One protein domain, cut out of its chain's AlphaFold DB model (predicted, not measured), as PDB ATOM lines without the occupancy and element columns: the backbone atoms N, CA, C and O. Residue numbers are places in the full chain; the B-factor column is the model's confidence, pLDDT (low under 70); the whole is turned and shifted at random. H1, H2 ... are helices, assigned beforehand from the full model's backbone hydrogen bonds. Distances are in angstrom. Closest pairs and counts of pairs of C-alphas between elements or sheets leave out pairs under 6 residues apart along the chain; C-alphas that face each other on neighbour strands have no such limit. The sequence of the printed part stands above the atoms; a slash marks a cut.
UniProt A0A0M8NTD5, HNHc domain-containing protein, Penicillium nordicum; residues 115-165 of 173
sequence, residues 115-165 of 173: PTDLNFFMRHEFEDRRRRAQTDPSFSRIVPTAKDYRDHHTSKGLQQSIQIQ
ATOM      1  N   PRO A 115     260.656 224.974 202.942       84.31
ATOM      2  CA  PRO A 115     260.071 224.910 201.617       84.31
ATOM      3  C   PRO A 115     258.628 224.405 201.676       84.31
ATOM      4  O   PRO A 115     258.334 223.385 202.294       84.31
ATOM      5  N   THR A 116     257.737 225.086 200.965       85.31
ATOM      6  CA  THR A 116     256.315 224.731 200.849       85.31
ATOM      7  C   THR A 116     256.071 223.360 200.201       85.31
ATOM      8  O   THR A 116     255.076 222.709 200.500       85.31
ATOM      9  N   ASP A 117     256.962 222.899 199.315       87.81
ATOM     10  CA  ASP A 117     256.876 221.580 198.678       87.81
ATOM     11  C   ASP A 117     258.203 220.820 198.803       87.81
ATOM     12  O   ASP A 117     259.062 220.859 197.920       87.81
ATOM     13  N   LEU A 118     258.359 220.084 199.906       89.81
ATOM     14  CA  LEU A 118     259.519 219.215 200.129       89.81
ATOM     15  C   LEU A 118     259.639 218.094 199.080       89.81
ATOM     16  O   LEU A 118     260.751 217.650 198.786       89.81
ATOM     17  N   ASN A 119     258.535 217.657 198.459       92.44
ATOM     18  CA  ASN A 119     258.578 216.602 197.440       92.44
ATOM     19  C   ASN A 119     259.303 217.048 196.168       92.44
ATOM     20  O   ASN A 119     259.790 216.205 195.414       92.44
ATOM     21  N   PHE A 120     259.386 218.353 195.899       93.00
ATOM     22  CA  PHE A 120     260.226 218.868 194.822       93.00
ATOM     23  C   PHE A 120     261.702 218.512 195.050       93.00
ATOM     24  O   PHE A 120     262.317 217.878 194.194       93.00
ATOM     25  N   PHE A 121     262.237 218.834 196.230       92.44
ATOM     26  CA  PHE A 121     263.644 218.593 196.560       92.44
ATOM     27  C   PHE A 121     263.964 217.103 196.671       92.44
ATOM     28  O   PHE A 121     264.999 216.662 196.178       92.44
ATOM     29  N   MET A 122     263.052 216.308 197.243       93.81
ATOM     30  CA  MET A 122     263.236 214.856 197.322       93.81
ATOM     31  C   MET A 122     263.336 214.213 195.935       93.81
ATOM     32  O   MET A 122     264.231 213.405 195.707       93.81
ATOM     33  N   ARG A 123     262.465 214.588 194.985       95.69
ATOM     34  CA  ARG A 123     262.530 214.059 193.611       95.69
ATOM     35  C   ARG A 123     263.841 214.420 192.920       95.69
ATOM     36  O   ARG A 123     264.461 213.533 192.343       95.69
ATOM     37  N   HIS A 124     264.289 215.670 193.049       94.19
ATOM     38  CA  HIS A 124     265.586 216.093 192.520       94.19
ATOM     39  C   HIS A 124     266.741 215.258 193.086       94.19
ATOM     40  O   HIS A 124     267.578 214.785 192.322       94.19
ATOM     41  N   GLU A 125     266.761 215.011 194.399       94.81
ATOM     42  CA  GLU A 125     267.797 214.182 195.027       94.81
ATOM     43  C   GLU A 125     267.750 212.728 194.533       94.81
ATOM     44  O   GLU A 125     268.793 212.131 194.259       94.81
ATOM     45  N   PHE A 126     266.559 212.141 194.383       95.81
ATOM     46  CA  PHE A 126     266.426 210.780 193.854       95.81
ATOM     47  C   PHE A 126     266.904 210.672 192.402       95.81
ATOM     48  O   PHE A 126     267.613 209.724 192.053       95.81
ATOM     49  N   GLU A 127     266.540 211.635 191.557       94.81
ATOM     50  CA  GLU A 127     266.957 211.676 190.156       94.81
ATOM     51  C   GLU A 127     268.469 211.892 190.019       94.81
ATOM     52  O   GLU A 127     269.111 211.176 189.244       94.81
ATOM     53  N   ASP A 128     269.054 212.797 190.812       93.25
ATOM     54  CA  ASP A 128     270.500 213.032 190.848       93.25
ATOM     55  C   ASP A 128     271.269 211.793 191.318       93.25
ATOM     56  O   ASP A 128     272.238 211.389 190.675       93.25
ATOM     57  N   ARG A 129     270.808 211.124 192.385       91.94
ATOM     58  CA  ARG A 129     271.409 209.863 192.848       91.94
ATOM     59  C   ARG A 129     271.363 208.789 191.774       91.94
ATOM     60  O   ARG A 129     272.376 208.135 191.531       91.94
ATOM     61  N   ARG A 130     270.215 208.615 191.110       93.12
ATOM     62  CA  ARG A 130     270.073 207.643 190.017       93.12
ATOM     63  C   ARG A 130     271.035 207.960 188.874       93.12
ATOM     64  O   ARG A 130     271.677 207.049 188.366       93.12
ATOM     65  N   ARG A 131     271.153 209.236 188.499       92.06
ATOM     66  CA  ARG A 131     272.100 209.698 187.479       92.06
ATOM     67  C   ARG A 131     273.537 209.366 187.883       92.06
ATOM     68  O   ARG A 131     274.215 208.690 187.122       92.06
ATOM     69  N   ARG A 132     273.972 209.755 189.090       90.31
ATOM     70  CA  ARG A 132     275.334 209.494 189.596       90.31
ATOM     71  C   ARG A 132     275.660 208.010 189.753       90.31
ATOM     72  O   ARG A 132     276.818 207.649 189.634       90.31
ATOM     73  N   ALA A 133     274.665 207.154 189.982       89.50
ATOM     74  CA  ALA A 133     274.857 205.703 190.005       89.50
ATOM     75  C   ALA A 133     275.054 205.091 188.602       89.50
ATOM     76  O   ALA A 133     275.607 204.001 188.485       89.50
ATOM     77  N   GLN A 134     274.565 205.757 187.552       88.06
ATOM     78  CA  GLN A 134     274.666 205.308 186.157       88.06
ATOM     79  C   GLN A 134     275.863 205.918 185.419       88.06
ATOM     80  O   GLN A 134     276.328 205.356 184.429       88.06
ATOM     81  N   THR A 135     276.343 207.072 185.874       79.75
ATOM     82  CA  THR A 135     277.540 207.744 185.361       79.75
ATOM     83  C   THR A 135     278.751 207.495 186.261       79.75
ATOM     84  O   THR A 135     278.637 206.894 187.323       79.75
ATOM     85  N   ASP A 136     279.924 207.969 185.844       76.31
ATOM     86  CA  ASP A 136     281.133 207.962 186.673       76.31
ATOM     87  C   ASP A 136     280.870 208.652 188.042       76.31
ATOM     88  O   ASP A 136     280.262 209.729 188.086       76.31
ATOM     89  N   PRO A 137     281.309 208.072 189.175       63.75
ATOM     90  CA  PRO A 137     281.288 208.721 190.488       63.75
ATOM     91  C   PRO A 137     281.916 210.125 190.530       63.75
ATOM     92  O   PRO A 137     281.628 210.885 191.453       63.75
ATOM     93  N   SER A 138     282.755 210.476 189.547       67.44
ATOM     94  CA  SER A 138     283.376 211.798 189.410       67.44
ATOM     95  C   SER A 138     282.410 212.930 189.025       67.44
ATOM     96  O   SER A 138     282.763 214.104 189.159       67.44
ATOM     97  N   PHE A 139     281.189 212.626 188.567       72.69
ATOM     98  CA  PHE A 139     280.224 213.668 188.216       72.69
ATOM     99  C   PHE A 139     279.709 214.399 189.459       72.69
ATOM    100  O   PHE A 139     279.146 213.798 190.379       72.69
ATOM    101  N   SER A 140     279.818 215.727 189.433       82.81
ATOM    102  CA  SER A 140     279.324 216.594 190.499       82.81
ATOM    103  C   SER A 140     277.815 216.441 190.716       82.81
ATOM    104  O   SER A 140     277.048 216.085 189.810       82.81
ATOM    105  N   ARG A 141     277.391 216.693 191.958       89.81
ATOM    106  CA  ARG A 141     275.979 216.760 192.347       89.81
ATOM    107  C   ARG A 141     275.278 217.870 191.559       89.81
ATOM    108  O   ARG A 141     275.819 218.965 191.418       89.81
ATOM    109  N   ILE A 142     274.062 217.599 191.091       90.81
ATOM    110  CA  ILE A 142     273.168 218.615 190.531       90.81
ATOM    111  C   ILE A 142     272.117 218.939 191.587       90.81
ATOM    112  O   ILE A 142     271.312 218.089 191.960       90.81
ATOM    113  N   VAL A 143     272.128 220.179 192.068       91.00
ATOM    114  CA  VAL A 143     271.122 220.697 193.000       91.00
ATOM    115  C   VAL A 143     270.108 221.565 192.251       91.00
ATOM    116  O   VAL A 143     270.490 222.249 191.298       91.00
ATOM    117  N   PRO A 144     268.825 221.562 192.651       92.19
ATOM    118  CA  PRO A 144     267.840 222.435 192.031       92.19
ATOM    119  C   PRO A 144     268.162 223.901 192.323       92.19
ATOM    120  O   PRO A 144     268.534 224.273 193.438       92.19
ATOM    121  N   THR A 145     267.976 224.754 191.324       89.06
ATOM    122  CA  THR A 145     268.147 226.197 191.469       89.06
ATOM    123  C   THR A 145     266.889 226.847 192.044       89.06
ATOM    124  O   THR A 145     265.775 226.321 191.964       89.06
ATOM    125  N   ALA A 146     267.031 228.074 192.555       85.50
ATOM    126  CA  ALA A 146     265.877 228.886 192.940       85.50
ATOM    127  C   ALA A 146     264.911 229.131 191.762       85.50
ATOM    128  O   ALA A 146     263.717 229.327 191.979       85.50
ATOM    129  N   LYS A 147     265.410 229.126 190.515       87.50
ATOM    130  CA  LYS A 147     264.570 229.243 189.320       87.50
ATOM    131  C   LYS A 147     263.722 227.986 189.124       87.50
ATOM    132  O   LYS A 147     262.514 228.124 188.967       87.50
ATOM    133  N   ASP A 148     264.326 226.805 189.220       90.62
ATOM    134  CA  ASP A 148     263.622 225.527 189.048       90.62
ATOM    135  C   ASP A 148     262.466 225.396 190.045       90.62
ATOM    136  O   ASP A 148     261.353 225.015 189.684       90.62
ATOM    137  N   TYR A 149     262.697 225.805 191.297       90.06
ATOM    138  CA  TYR A 149     261.656 225.774 192.320       90.06
ATOM    139  C   TYR A 149     260.523 226.778 192.049       90.06
ATOM    140  O   TYR A 149     259.349 226.443 192.219       90.06
ATOM    141  N   ARG A 150     260.836 227.994 191.574       86.31
ATOM    142  CA  ARG A 150     259.808 228.973 191.163       86.31
ATOM    143  C   ARG A 150     258.985 228.481 189.972       86.31
ATOM    144  O   ARG A 150     257.763 228.648 189.965       86.31
ATOM    145  N   ASP A 151     259.632 227.877 188.980       90.00
ATOM    146  CA  ASP A 151     258.960 227.324 187.803       90.00
ATOM    147  C   ASP A 151     258.032 226.159 188.205       90.00
ATOM    148  O   ASP A 151     256.896 226.068 187.734       90.00
ATOM    149  N   HIS A 152     258.464 225.313 189.150       89.69
ATOM    150  CA  HIS A 152     257.643 224.242 189.726       89.69
ATOM    151  C   HIS A 152     256.382 224.784 190.415       89.69
ATOM    152  O   HIS A 152     255.288 224.283 190.164       89.69
ATOM    153  N   HIS A 153     256.495 225.851 191.211       85.94
ATOM    154  CA  HIS A 153     255.324 226.510 191.813       85.94
ATOM    155  C   HIS A 153     254.385 227.109 190.765       85.94
ATOM    156  O   HIS A 153     253.170 226.914 190.832       85.94
ATOM    157  N   THR A 154     254.952 227.762 189.750       87.56
ATOM    158  CA  THR A 154     254.180 228.356 188.649       87.56
ATOM    159  C   THR A 154     253.397 227.291 187.881       87.56
ATOM    160  O   THR A 154     252.208 227.467 187.631       87.56
ATOM    161  N   SER A 155     254.023 226.153 187.565       87.75
ATOM    162  CA  SER A 155     253.357 225.053 186.849       87.75
ATOM    163  C   SER A 155     252.254 224.372 187.666       87.75
ATOM    164  O   SER A 155     251.303 223.849 187.089       87.75
ATOM    165  N   LYS A 156     252.327 224.428 189.001       84.25
ATOM    166  CA  LYS A 156     251.270 223.953 189.907       84.25
ATOM    167  C   LYS A 156     250.132 224.956 190.129       84.25
ATOM    168  O   LYS A 156     249.226 224.664 190.904       84.25
ATOM    169  N   GLY A 157     250.173 226.132 189.499       77.38
ATOM    170  CA  GLY A 157     249.197 227.196 189.752       77.38
ATOM    171  C   GLY A 157     249.308 227.800 191.156       77.38
ATOM    172  O   GLY A 157     248.410 228.515 191.592       77.38
ATOM    173  N   LEU A 158     250.416 227.546 191.863       68.19
ATOM    174  CA  LEU A 158     250.745 228.180 193.135       68.19
ATOM    175  C   LEU A 158     251.357 229.557 192.839       68.19
ATOM    176  O   LEU A 158     252.539 229.806 193.061       68.19
ATOM    177  N   GLN A 159     250.560 230.458 192.263       58.28
ATOM    178  CA  GLN A 159     250.915 231.872 192.174       58.28
ATOM    179  C   GLN A 159     250.428 232.580 193.432       58.28
ATOM    180  O   GLN A 159     249.308 233.074 193.458       58.28
ATOM    181  N   GLN A 160     251.273 232.646 194.462       48.72
ATOM    182  CA  GLN A 160     251.247 233.734 195.445       48.72
ATOM    183  C   GLN A 160     252.438 233.633 196.388       48.72
ATOM    184  O   GLN A 160     252.430 232.821 197.306       48.72
ATOM    185  N   SER A 161     253.407 234.534 196.184       40.53
ATOM    186  CA  SER A 161     254.574 234.790 197.040       40.53
ATOM    187  C   SER A 161     255.460 233.565 197.288       40.53
ATOM    188  O   SER A 161     255.018 232.425 197.329       40.53
ATOM    189  N   ILE A 162     256.756 233.757 197.492       41.62
ATOM    190  CA  ILE A 162     257.568 232.722 198.138       41.62
ATOM    191  C   ILE A 162     257.132 232.735 199.614       41.62
ATOM    192  O   ILE A 162     257.834 233.246 200.479       41.62
ATOM    193  N   GLN A 163     255.904 232.281 199.891       37.09
ATOM    194  CA  GLN A 163     255.396 232.046 201.231       37.09
ATOM    195  C   GLN A 163     256.059 230.753 201.687       37.09
ATOM    196  O   GLN A 163     255.525 229.646 201.593       37.09
ATOM    197  N   ILE A 164     257.298 230.914 202.143       41.09
ATOM    198  CA  ILE A 164     257.858 230.044 203.162       41.09
ATOM    199  C   ILE A 164     256.804 230.027 204.266       41.09
ATOM    200  O   ILE A 164     256.452 231.064 204.831       41.09
ATOM    201  N   GLN A 165     256.195 228.865 204.461       32.22
ATOM    202  CA  GLN A 165     255.061 228.732 205.351       32.22
ATOM    203  C   GLN A 165     255.579 228.897 206.781       32.22
ATOM    204  O   GLN A 165     256.277 228.026 207.297       32.22
TER     205      GLN A 165
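AT A GLANCE: This is residues 115 to 165 of the 173 residues of the protein "HNHc domain-containing protein" of Penicillium nordicum (UniProt A0A0M8NTD5). One long helix, H1, makes one side of a loose rod; the chain turns at one end, where residues 133 to 138 stick out, and folds back as a strand-like loop to a short helix, H2, set steeply near the beginning of H1. The 51 printed residues hold two named helices, H1 then H2, and no named strand: all helix. The whole is loose, with a radius of gyration of the C-alphas of 13.2 A, and spans 40 by 17 by 16 A.

HOW THE PARTS SIT: H1, residues 118 to 134, and H2, residues 146 to 155, are close but not clearly touching; their closest C-alphas, of Phe 120 and Tyr 149, are 7.5 A apart. They run opposite ways at a steep tilt of 63 degrees. In H1 and H2 every O i to N i+4 pair is within hydrogen-bond range.

IN THESE COORDINATES: H1 runs 24.9 A from C-alpha 118 at (259.519, 219.215, 200.129) to C-alpha 134. H2 runs 14.4 A and ends with C-alpha 155 at (253.357, 225.053, 186.849).

THE WHOLE: The C-alphas farthest apart, of Asp 136 and Gln 160, are 40.4 A apart. The printed part has no cut. H1 to H2 is a long link of 11 residues. The pLDDT is under 70 at residues 137 to 138 and 158 to 165.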